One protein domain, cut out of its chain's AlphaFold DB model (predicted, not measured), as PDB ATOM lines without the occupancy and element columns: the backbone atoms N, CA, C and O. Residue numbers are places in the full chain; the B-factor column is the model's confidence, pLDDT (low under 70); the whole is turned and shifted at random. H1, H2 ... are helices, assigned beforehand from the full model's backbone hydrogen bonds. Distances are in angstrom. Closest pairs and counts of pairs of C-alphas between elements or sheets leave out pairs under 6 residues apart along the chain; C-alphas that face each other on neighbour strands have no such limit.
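What this domain is: This is residues 476 to 558 of the 558 residues of the protein "Mab-21 domain-containing protein" of Macrostomum lignano (UniProt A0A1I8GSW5). A small rounded head of helices has one long straight helix, H6, running out of it as an arm. H6 packs on H3 with its early residues, 532 to 541, while H2 lies side by side with H3 and with H5 in the head, the short H1 packs on H2 and H3, and the short H4 meets H5 at a corner; residues 545 to 558 stick out. The printed part has 83 residues with six named helices, H1 to H6 in order, and no named strand; the class is all helix. It is only just compact, close to loose, with a radius of gyration of the C-alphas of 14.2 A, and it spans 46 by 27 by 22 A, elongated by the arm.

How they stand to each other: Start at H6, residues 531 to 555, and look across to H3, residues 499 to 508: residues 532 to 541 of H6 touch it, at a steep tilt of 47 degrees, the same way. Their closest C-alphas, of Val 503 and Phe 537, are 5.5 A apart. H5, residues 517 to 529, and H6 touch only at the corner by their link, with the C-alphas of Leu 527 and Gly 534 closest at 4.6 A; their steep tilt is 68 degrees, only just short of about perpendicular, and they run opposite ways. Next find H2, residues 486 to 495, which touches H5 at a shallow tilt of 18 degrees, the same way; the closest C-alphas, of Tyr 490 and Leu 519, are 6.0 A apart. H2 and H3 form a helical hairpin at a shallow tilt of 22 degrees, opposite ways; they only just touch, with 3 pairs of C-alphas within 8 A, the closest those of Leu 493 and Leu 502 at 6.8 A. H1, residues 477 to 480, touches H2, with the C-alphas of Ala 479 and Ile 489 closest at 5.1 A, and also touches H3, with those of Glu 480 and Ile 505 closest at 5.8 A. H4, residues 510 to 513, only just touches H5, with 3 pairs of C-alphas within 8 A and only at the corner; the closest C-alphas, of Ile 513 and Leu 519, are 5.1 A apart. H2 and H6 are apart. In H2, H3, H5 and H6 every O i to N i+4 pair is within hydrogen-bond range; H1 and H4 are too short for such a pair.

Where its parts are: Find C-alpha 531 at (160.495, 199.358, 192.891); from there H6 runs 36.8 A to C-alpha 555 at (196.865, 200.287, 187.527). H5 measures 18.0 A, H3 14.1 A and H2 14.0 A, while H1, beginning at C-alpha 477 at (172.338, 194.640, 211.500), and H4 have four residues each.

The domain as a whole: The C-alphas of Phe 495 and His 558 are the two farthest apart, at 46.5 A. Without the free stretch the body spans 25 by 23 by 22 A. The printed part has no cut, and its five links between helices are tight. The mean pLDDT of the printed part is 80.1, and residues 551 to 558 are under 70; His 558 is the chain's last residue.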
ATOM      1  N   THR A 476     168.368 194.012 209.997       71.38
ATOM      2  CA  THR A 476     169.429 194.212 209.003       71.38
ATOM      3  C   THR A 476     170.829 194.172 209.598       71.38
ATOM      4  O   THR A 476     171.749 193.738 208.911       71.38
ATOM      5  N   ARG A 477     171.011 194.558 210.868       74.31
ATOM      6  CA  ARG A 477     172.338 194.640 211.500       74.31
ATOM      7  C   ARG A 477     173.087 193.315 211.530       74.31
ATOM      8  O   ARG A 477     174.300 193.311 211.351       74.31
ATOM      9  N   LEU A 478     172.386 192.197 211.711       70.31
ATOM     10  CA  LEU A 478     173.014 190.870 211.674       70.31
ATOM     11  C   LEU A 478     173.606 190.566 210.290       70.31
ATOM     12  O   LEU A 478     174.695 190.013 210.190       70.31
ATOM     13  N   ALA A 479     172.924 190.991 209.226       78.94
ATOM     14  CA  ALA A 479     173.333 190.730 207.850       78.94
ATOM     15  C   ALA A 479     174.395 191.711 207.315       78.94
ATOM     16  O   ALA A 479     174.956 191.491 206.239       78.94
ATOM     17  N   GLU A 480     174.702 192.789 208.040       77.44
ATOM     18  CA  GLU A 480     175.793 193.697 207.674       77.44
ATOM     19  C   GLU A 480     177.169 193.073 207.894       77.44
ATOM     20  O   GLU A 480     178.131 193.465 207.229       77.44
ATOM     21  N   ASP A 481     177.290 192.084 208.777       73.38
ATOM     22  CA  ASP A 481     178.551 191.385 208.980       73.38
ATOM     23  C   ASP A 481     178.965 190.640 207.689       73.38
ATOM     24  O   ASP A 481     178.144 189.943 207.091       73.38
ATOM     25  N   PRO A 482     180.221 190.753 207.212       72.81
ATOM     26  CA  PRO A 482     180.715 189.951 206.087       72.81
ATOM     27  C   PRO A 482     180.616 188.427 206.288       72.81
ATOM     28  O   PRO A 482     180.649 187.689 205.311       72.81
ATOM     29  N   SER A 483     180.520 187.968 207.535       72.31
ATOM     30  CA  SER A 483     180.350 186.572 207.946       72.31
ATOM     31  C   SER A 483     178.895 186.181 208.228       72.31
ATOM     32  O   SER A 483     178.654 185.073 208.714       72.31
ATOM     33  N   ALA A 484     177.935 187.062 207.919       79.69
ATOM     34  CA  ALA A 484     176.517 186.773 208.084       79.69
ATOM     35  C   ALA A 484     176.110 185.491 207.347       79.69
ATOM     36  O   ALA A 484     176.504 185.251 206.201       79.69
ATOM     37  N   ASP A 485     175.303 184.668 208.009       82.00
ATOM     38  CA  ASP A 485     174.844 183.402 207.447       82.00
ATOM     39  C   ASP A 485     173.580 183.560 206.577       82.00
ATOM     40  O   ASP A 485     172.924 184.609 206.595       82.00
ATOM     41  N   PRO A 486     173.194 182.529 205.799       86.19
ATOM     42  CA  PRO A 486     172.015 182.609 204.946       86.19
ATOM     43  C   PRO A 486     170.705 182.912 205.675       86.19
ATOM     44  O   PRO A 486     169.854 183.580 205.096       86.19
ATOM     45  N   GLN A 487     170.511 182.466 206.918       88.19
ATOM     46  CA  GLN A 487     169.286 182.755 207.670       88.19
ATOM     47  C   GLN A 487     169.244 184.231 208.091       88.19
ATOM     48  O   GLN A 487     168.202 184.869 207.957       88.19
ATOM     49  N   GLU A 488     170.372 184.810 208.510       87.88
ATOM     50  CA  GLU A 488     170.495 186.246 208.815       87.88
ATOM     51  C   GLU A 488     170.248 187.111 207.566       87.88
ATOM     52  O   GLU A 488     169.463 188.063 207.602       87.88
ATOM     53  N   ILE A 489     170.846 186.741 206.427       88.69
ATOM     54  CA  ILE A 489     170.633 187.428 205.143       88.69
ATOM     55  C   ILE A 489     169.164 187.325 204.714       88.69
ATOM     56  O   ILE A 489     168.580 188.315 204.271       88.69
ATOM     57  N   TYR A 490     168.540 186.153 204.863       89.62
ATOM     58  CA  TYR A 490     167.132 185.950 204.524       89.62
ATOM     59  C   TYR A 490     166.210 186.871 205.333       89.62
ATOM     60  O   TYR A 490     165.324 187.509 204.761       89.62
ATOM     61  N   LEU A 491     166.441 186.999 206.644       88.19
ATOM     62  CA  LEU A 491     165.669 187.906 207.499       88.19
ATOM     63  C   LEU A 491     165.781 189.357 207.059       88.19
ATOM     64  O   LEU A 491     164.765 190.053 207.019       88.19
ATOM     65  N   ALA A 492     166.989 189.806 206.712       88.62
ATOM     66  CA  ALA A 492     167.183 191.142 206.175       88.62
ATOM     67  C   ALA A 492     166.365 191.320 204.886       88.62
ATOM     68  O   ALA A 492     165.564 192.244 204.798       88.62
ATOM     69  N   LEU A 493     166.466 190.399 203.923       87.69
ATOM     70  CA  LEU A 493     165.749 190.507 202.645       87.69
ATOM     71  C   LEU A 493     164.217 190.545 202.795       87.69
ATOM     72  O   LEU A 493     163.547 191.276 202.064       87.69
ATOM     73  N   ILE A 494     163.657 189.772 203.729       85.94
ATOM     74  CA  ILE A 494     162.203 189.671 203.918       85.94
ATOM     75  C   ILE A 494     161.672 190.807 204.805       85.94
ATOM     76  O   ILE A 494     160.669 191.433 204.461       85.94
ATOM     77  N   PHE A 495     162.334 191.089 205.932       84.56
ATOM     78  CA  PHE A 495     161.817 191.983 206.977       84.56
ATOM     79  C   PHE A 495     162.521 193.335 207.078       84.56
ATOM     80  O   PHE A 495     162.032 194.202 207.801       84.56
ATOM     81  N   GLY A 496     163.655 193.527 206.404       83.31
ATOM     82  CA  GLY A 496     164.371 194.795 206.428       83.31
ATOM     83  C   GLY A 496     163.541 195.930 205.830       83.31
ATOM     84  O   GLY A 496     162.771 195.740 204.880       83.31
ATOM     85  N   GLN A 497     163.690 197.114 206.413       81.81
ATOM     86  CA  GLN A 497     162.940 198.310 206.021       81.81
ATOM     87  C   GLN A 497     163.836 199.377 205.377       81.81
ATOM     88  O   GLN A 497     163.383 200.083 204.484       81.81
ATOM     89  N   ASP A 498     165.109 199.455 205.774       85.12
ATOM     90  CA  ASP A 498     166.077 200.404 205.218       85.12
ATOM     91  C   ASP A 498     166.597 199.932 203.849       85.12
ATOM     92  O   ASP A 498     167.314 198.932 203.742       85.12
ATOM     93  N   VAL A 499     166.229 200.664 202.797       83.94
ATOM     94  CA  VAL A 499     166.566 200.337 201.405       83.94
ATOM     95  C   VAL A 499     168.074 200.372 201.153       83.94
ATOM     96  O   VAL A 499     168.599 199.467 200.501       83.94
ATOM     97  N   ASP A 500     168.789 201.371 201.672       84.50
ATOM     98  CA  ASP A 500     170.224 201.525 201.426       84.50
ATOM     99  C   ASP A 500     171.026 200.433 202.142       84.50
ATOM    100  O   ASP A 500     171.909 199.812 201.536       84.50
ATOM    101  N   ARG A 501     170.673 200.120 203.398       86.31
ATOM    102  CA  ARG A 501     171.287 199.002 204.135       86.31
ATOM    103  C   ARG A 501     171.021 197.676 203.428       86.31
ATOM    104  O   ARG A 501     171.953 196.893 203.234       86.31
ATOM    105  N   LEU A 502     169.793 197.439 202.961       85.62
ATOM    106  CA  LEU A 502     169.437 196.220 202.227       85.62
ATOM    107  C   LEU A 502     170.208 196.054 200.921       85.62
ATOM    108  O   LEU A 502     170.727 194.972 200.642       85.62
ATOM    109  N   VAL A 503     170.321 197.118 200.127       85.94
ATOM    110  CA  VAL A 503     171.120 197.104 198.898       85.94
ATOM    111  C   VAL A 503     172.591 196.842 199.229       85.94
ATOM    112  O   VAL A 503     173.240 196.029 198.563       85.94
ATOM    113  N   GLY A 504     173.111 197.456 200.296       86.62
ATOM    114  CA  GLY A 504     174.449 197.193 200.821       86.62
ATOM    115  C   GLY A 504     174.679 195.717 201.166       86.62
ATOM    116  O   GLY A 504     175.680 195.139 200.728       86.62
ATOM    117  N   ILE A 505     173.741 195.096 201.888       87.00
ATOM    118  CA  ILE A 505     173.742 193.671 202.262       87.00
ATOM    119  C   ILE A 505     173.704 192.785 201.013       87.00
ATOM    120  O   ILE A 505     174.554 191.907 200.854       87.00
ATOM    121  N   ALA A 506     172.782 193.042 200.083       87.00
ATOM    122  CA  ALA A 506     172.624 192.243 198.870       87.00
ATOM    123  C   ALA A 506     173.882 192.254 197.990       87.00
ATOM    124  O   ALA A 506     174.279 191.236 197.420       87.00
ATOM    125  N   HIS A 507     174.551 193.405 197.905       86.50
ATOM    126  CA  HIS A 507     175.820 193.528 197.199       86.50
ATOM    127  C   HIS A 507     176.980 192.850 197.923       86.50
ATOM    128  O   HIS A 507     177.825 192.234 197.271       86.50
ATOM    129  N   ARG A 508     177.048 192.990 199.250       86.12
ATOM    130  CA  ARG A 508     178.086 192.376 200.092       86.12
ATOM    131  C   ARG A 508     178.033 190.854 199.995       86.12
ATOM    132  O   ARG A 508     179.065 190.222 199.796       86.12
ATOM    133  N   HIS A 509     176.826 190.296 200.026       87.19
ATOM    134  CA  HIS A 509     176.570 188.855 200.082       87.19
ATOM    135  C   HIS A 509     176.141 188.245 198.748       87.19
ATOM    136  O   HIS A 509     175.590 187.143 198.703       87.19
ATOM    137  N   ARG A 510     176.423 188.925 197.630       87.06
ATOM    138  CA  ARG A 510     175.991 188.514 196.283       87.06
ATOM    139  C   ARG A 510     176.390 187.077 195.930       87.06
ATOM    140  O   ARG A 510     175.638 186.385 195.250       87.06
ATOM    141  N   SER A 511     177.558 186.618 196.383       84.00
ATOM    142  CA  SER A 511     178.025 185.245 196.149       84.00
ATOM    143  C   SER A 511     177.211 184.198 196.907       84.00
ATOM    144  O   SER A 511     176.974 183.124 196.364       84.00
ATOM    145  N   VAL A 512     176.796 184.499 198.142       83.25
ATOM    146  CA  VAL A 512     175.983 183.602 198.978       83.25
ATOM    147  C   VAL A 512     174.560 183.557 198.429       83.25
ATOM    148  O   VAL A 512     174.055 182.479 198.126       83.25
ATOM    149  N   ILE A 513     173.968 184.728 198.162       86.44
ATOM    150  CA  ILE A 513     172.644 184.851 197.532       86.44
ATOM    151  C   ILE A 513     172.615 184.106 196.194       86.44
ATOM    152  O   ILE A 513     171.655 183.413 195.893       86.44
ATOM    153  N   GLY A 514     173.683 184.193 195.397       84.19
ATOM    154  CA  GLY A 514     173.783 183.501 194.115       84.19
ATOM    155  C   GLY A 514     173.842 181.971 194.202       84.19
ATOM    156  O   GLY A 514     173.600 181.323 193.188       84.19
ATOM    157  N   ARG A 515     174.135 181.380 195.365       81.75
ATOM    158  CA  ARG A 515     174.247 179.920 195.544       81.75
ATOM    159  C   ARG A 515     173.026 179.291 196.214       81.75
ATOM    160  O   ARG A 515     172.763 178.122 195.967       81.75
ATOM    161  N   GLU A 516     172.283 180.059 197.009       82.00
ATOM    162  CA  GLU A 516     171.165 179.558 197.817       82.00
ATOM    163  C   GLU A 516     169.800 179.890 197.174       82.00
ATOM    164  O   GLU A 516     169.429 181.068 197.108       82.00
ATOM    165  N   PRO A 517     169.008 178.896 196.719       84.62
ATOM    166  CA  PRO A 517     167.755 179.135 195.989       84.62
ATOM    167  C   PRO A 517     166.724 179.985 196.743       84.62
ATOM    168  O   PRO A 517     166.054 180.828 196.143       84.62
ATOM    169  N   GLU A 518     166.606 179.800 198.059       83.81
ATOM    170  CA  GLU A 518     165.673 180.565 198.896       83.81
ATOM    171  C   GLU A 518     166.072 182.040 199.002       83.81
ATOM    172  O   GLU A 518     165.212 182.919 198.930       83.81
ATOM    173  N   LEU A 519     167.375 182.339 199.072       85.56
ATOM    174  CA  LEU A 519     167.871 183.717 199.042       85.56
ATOM    175  C   LEU A 519     167.653 184.365 197.679       85.56
ATOM    176  O   LEU A 519     167.262 185.529 197.612       85.56
ATOM    177  N   GLN A 520     167.857 183.620 196.588       87.44
ATOM    178  CA  GLN A 520     167.539 184.118 195.250       87.44
ATOM    179  C   GLN A 520     166.058 184.468 195.128       87.44
ATOM    180  O   GLN A 520     165.725 185.495 194.537       87.44
ATOM    181  N   ARG A 521     165.167 183.630 195.679       87.06
ATOM    182  CA  ARG A 521     163.723 183.886 195.671       87.06
ATOM    183  C   ARG A 521     163.376 185.107 196.517       87.06
ATOM    184  O   ARG A 521     162.708 185.993 196.004       87.06
ATOM    185  N   ALA A 522     163.885 185.199 197.746       85.69
ATOM    186  CA  ALA A 522     163.661 186.351 198.621       85.69
ATOM    187  C   ALA A 522     164.147 187.664 197.982       85.69
ATOM    188  O   ALA A 522     163.420 188.655 197.964       85.69
ATOM    189  N   MET A 523     165.345 187.654 197.387       86.25
ATOM    190  CA  MET A 523     165.898 188.814 196.684       86.25
ATOM    191  C   MET A 523     165.042 189.197 195.475       86.25
ATOM    192  O   MET A 523     164.743 190.369 195.265       86.25
ATOM    193  N   ARG A 524     164.626 188.207 194.681       85.56
ATOM    194  CA  ARG A 524     163.771 188.412 193.512       85.56
ATOM    195  C   ARG A 524     162.436 189.034 193.910       85.56
ATOM    196  O   ARG A 524     162.045 190.047 193.340       85.56
ATOM    197  N   ASP A 525     161.770 188.452 194.900       85.00
ATOM    198  CA  ASP A 525     160.517 188.964 195.439       85.00
ATOM    199  C   ASP A 525     160.671 190.401 195.922       85.00
ATOM    200  O   ASP A 525     159.807 191.227 195.640       85.00
ATOM    201  N   ARG A 526     161.779 190.719 196.600       82.38
ATOM    202  CA  ARG A 526     162.020 192.073 197.093       82.38
ATOM    203  C   ARG A 526     162.224 193.074 195.962       82.38
ATOM    204  O   ARG A 526     161.591 194.123 195.973       82.38
ATOM    205  N   LEU A 527     163.042 192.729 194.968       81.19
ATOM    206  CA  LEU A 527     163.288 193.572 193.794       81.19
ATOM    207  C   LEU A 527     162.017 193.828 192.970       81.19
ATOM    208  O   LEU A 527     161.877 194.907 192.401       81.19
ATOM    209  N   PHE A 528     161.104 192.853 192.888       78.25
ATOM    210  CA  PHE A 528     159.857 193.002 192.128       78.25
ATOM    211  C   PHE A 528     158.727 193.668 192.915       78.25
ATOM    212  O   PHE A 528     157.937 194.397 192.321       78.25
ATOM    213  N   LYS A 529     158.619 193.415 194.225       79.12
ATOM    214  CA  LYS A 529     157.560 193.996 195.069       79.12
ATOM    215  C   LYS A 529     157.865 195.439 195.473       79.12
ATOM    216  O   LYS A 529     156.929 196.191 195.723       79.12
ATOM    217  N   ASP A 530     159.139 195.830 195.511       79.69
ATOM    218  CA  ASP A 530     159.576 197.167 195.911       79.69
ATOM    219  C   ASP A 530     160.460 197.821 194.833       79.69
ATOM    220  O   ASP A 530     161.674 197.612 194.752       79.69
ATOM    221  N   SER A 531     159.827 198.646 193.994       77.69
ATOM    222  CA  SER A 531     160.495 199.358 192.891       77.69
ATOM    223  C   SER A 531     161.637 200.283 193.344       77.69
ATOM    224  O   SER A 531     162.568 200.529 192.568       77.69
ATOM    225  N   THR A 532     161.613 200.758 194.595       82.69
ATOM    226  CA  THR A 532     162.665 201.629 195.144       82.69
ATOM    227  C   THR A 532     163.948 200.841 195.400       82.69
ATOM    228  O   THR A 532     165.025 201.255 194.967       82.69
ATOM    229  N   VAL A 533     163.825 199.641 195.978       80.31
ATOM    230  CA  VAL A 533     164.941 198.703 196.176       80.31
ATOM    231  C   VAL A 533     165.533 198.282 194.835       80.31
ATOM    232  O   VAL A 533     166.754 198.280 194.677       80.31
ATOM    233  N   GLY A 534     164.683 197.967 193.851       80.44
ATOM    234  CA  GLY A 534     165.119 197.590 192.503       80.44
ATOM    235  C   GLY A 534     165.964 198.665 191.819       80.44
ATOM    236  O   GLY A 534     167.052 198.378 191.313       80.44
ATOM    237  N   THR A 535     165.491 199.911 191.861       83.94
ATOM    238  CA  THR A 535     166.188 201.060 191.267       83.94
ATOM    239  C   THR A 535     167.522 201.309 191.966       83.94
ATOM    240  O   THR A 535     168.569 201.341 191.317       83.94
ATOM    241  N   ARG A 536     167.515 201.369 193.303       86.81
ATOM    242  CA  ARG A 536     168.722 201.633 194.093       86.81
ATOM    243  C   ARG A 536     169.781 200.540 193.935       86.81
ATOM    244  O   ARG A 536     170.978 200.822 193.863       86.81
ATOM    245  N   PHE A 537     169.360 199.280 193.819       84.38
ATOM    246  CA  PHE A 537     170.270 198.161 193.583       84.38
ATOM    247  C   PHE A 537     171.041 198.295 192.261       84.38
ATOM    248  O   PHE A 537     172.242 197.990 192.212       84.38
ATOM    249  N   LEU A 538     170.373 198.756 191.198       83.69
ATOM    250  CA  LEU A 538     170.987 199.000 189.890       83.69
ATOM    251  C   LEU A 538     171.977 200.166 189.939       83.69
ATOM    252  O   LEU A 538     173.092 200.015 189.443       83.69
ATOM    253  N   GLU A 539     171.618 201.275 190.588       85.44
ATOM    254  CA  GLU A 539     172.509 202.430 190.771       85.44
ATOM    255  C   GLU A 539     173.836 202.020 191.422       85.44
ATOM    256  O   GLU A 539     174.905 202.204 190.839       85.44
ATOM    257  N   VAL A 540     173.774 201.340 192.573       83.75
ATOM    258  CA  VAL A 540     174.973 200.879 193.295       83.75
ATOM    259  C   VAL A 540     175.774 199.856 192.474       83.75
ATOM    260  O   VAL A 540     177.006 199.812 192.543       83.75
ATOM    261  N   SER A 541     175.103 199.029 191.661       83.81
ATOM    262  CA  SER A 541     175.779 198.095 190.745       83.81
ATOM    263  C   SER A 541     176.619 198.831 189.697       83.81
ATOM    264  O   SER A 541     177.755 198.430 189.415       83.81
ATOM    265  N   ILE A 542     176.067 199.904 189.128       82.62
ATOM    266  CA  ILE A 542     176.738 200.745 188.134       82.62
ATOM    267  C   ILE A 542     177.920 201.464 188.787       82.62
ATOM    268  O   ILE A 542     179.041 201.342 188.293       82.62
ATOM    269  N   GLU A 543     177.712 202.106 189.940       85.31
ATOM    270  CA  GLU A 543     178.762 202.801 190.698       85.31
ATOM    271  C   GLU A 543     179.965 201.891 190.988       85.31
ATOM    272  O   GLU A 543     181.112 202.240 190.692       85.31
ATOM    273  N   LYS A 544     179.722 200.675 191.500       80.50
ATOM    274  CA  LYS A 544     180.794 199.705 191.775       80.50
ATOM    275  C   LYS A 544     181.540 199.283 190.514       80.50
ATOM    276  O   LYS A 544     182.766 199.164 190.547       80.50
ATOM    277  N   THR A 545     180.823 199.067 189.416       79.62
ATOM    278  CA  THR A 545     181.424 198.681 188.132       79.62
ATOM    279  C   THR A 545     182.309 199.804 187.592       79.62
ATOM    280  O   THR A 545     183.456 199.558 187.215       79.62
ATOM    281  N   CYS A 546     181.836 201.052 187.641       77.94
ATOM    282  CA  CYS A 546     182.613 202.229 187.269       77.94
ATOM    283  C   CYS A 546     183.881 202.372 188.128       77.94
ATOM    284  O   CYS A 546     184.974 202.520 187.583       77.94
ATOM    285  N   CYS A 547     183.780 202.234 189.455       76.88
ATOM    286  CA  CYS A 547     184.934 202.274 190.361       76.88
ATOM    287  C   CYS A 547     185.967 201.171 190.065       76.88
ATOM    288  O   CYS A 547     187.177 201.419 190.070       76.88
ATOM    289  N   GLN A 548     185.514 199.952 189.762       74.81
ATOM    290  CA  GLN A 548     186.401 198.853 189.375       74.81
ATOM    291  C   GLN A 548     187.118 199.132 188.048       74.81
ATOM    292  O   GLN A 548     188.322 198.901 187.952       74.81
ATOM    293  N   LEU A 549     186.417 199.672 187.048       73.81
ATOM    294  CA  LEU A 549     187.016 200.042 185.764       73.81
ATOM    295  C   LEU A 549     188.043 201.171 185.925       73.81
ATOM    296  O   LEU A 549     189.151 201.069 185.399       73.81
ATOM    297  N   LEU A 550     187.729 202.193 186.725       73.12
ATOM    298  CA  LEU A 550     188.641 203.301 187.022       73.12
ATOM    299  C   LEU A 550     189.893 202.841 187.785       73.12
ATOM    300  O   LEU A 550     191.000 203.272 187.464       73.12
ATOM    301  N   SER A 551     189.755 201.934 188.758       69.00
ATOM    302  CA  SER A 551     190.911 201.386 189.487       69.00
ATOM    303  C   SER A 551     191.818 200.522 188.601       69.00
ATOM    304  O   SER A 551     193.040 200.576 188.743       69.00
ATOM    305  N   LYS A 552     191.246 199.777 187.642       68.19
ATOM    306  CA  LYS A 552     192.014 199.035 186.631       68.19
ATOM    307  C   LYS A 552     192.745 199.967 185.664       68.19
ATOM    308  O   LYS A 552     193.916 199.725 185.401       68.19
ATOM    309  N   CYS A 553     192.110 201.056 185.220       60.94
ATOM    310  CA  CYS A 553     192.752 202.059 184.360       60.94
ATOM    311  C   CYS A 553     193.928 202.767 185.056       60.94
ATOM    312  O   CYS A 553     194.955 203.014 184.431       60.94
ATOM    313  N   LYS A 554     193.819 203.043 186.364       59.50
ATOM    314  CA  LYS A 554     194.928 203.610 187.154       59.50
ATOM    315  C   LYS A 554     196.094 202.633 187.342       59.50
ATOM    316  O   LYS A 554     197.237 203.065 187.385       59.50
ATOM    317  N   LYS A 555     195.823 201.326 187.430       54.09
ATOM    318  CA  LYS A 555     196.865 200.287 187.527       54.09
ATOM    319  C   LYS A 555     197.568 199.985 186.201       54.09
ATOM    320  O   LYS A 555     198.644 199.417 186.247       54.09
ATOM    321  N   SER A 556     196.983 200.332 185.053       50.88
ATOM    322  CA  SER A 556     197.621 200.183 183.733       50.88
ATOM    323  C   SER A 556     198.435 201.407 183.291       50.88
ATOM    324  O   SER A 556     199.011 201.389 182.209       50.88
ATOM    325  N   GLN A 557     198.432 202.487 184.082       45.50
ATOM    326  CA  GLN A 557     199.205 203.716 183.837       45.50
ATOM    327  C   GLN A 557     200.487 203.808 184.691       45.50
ATOM    328  O   GLN A 557     201.211 204.799 184.603       45.50
ATOM    329  N   HIS A 558     200.777 202.772 185.482       38.62
ATOM    330  CA  HIS A 558     202.034 202.527 186.192       38.62
ATOM    331  C   HIS A 558     202.574 201.163 185.771       38.62
ATOM    332  O   HIS A 558     203.809 200.992 185.844       38.62
TER     333      HIS A 558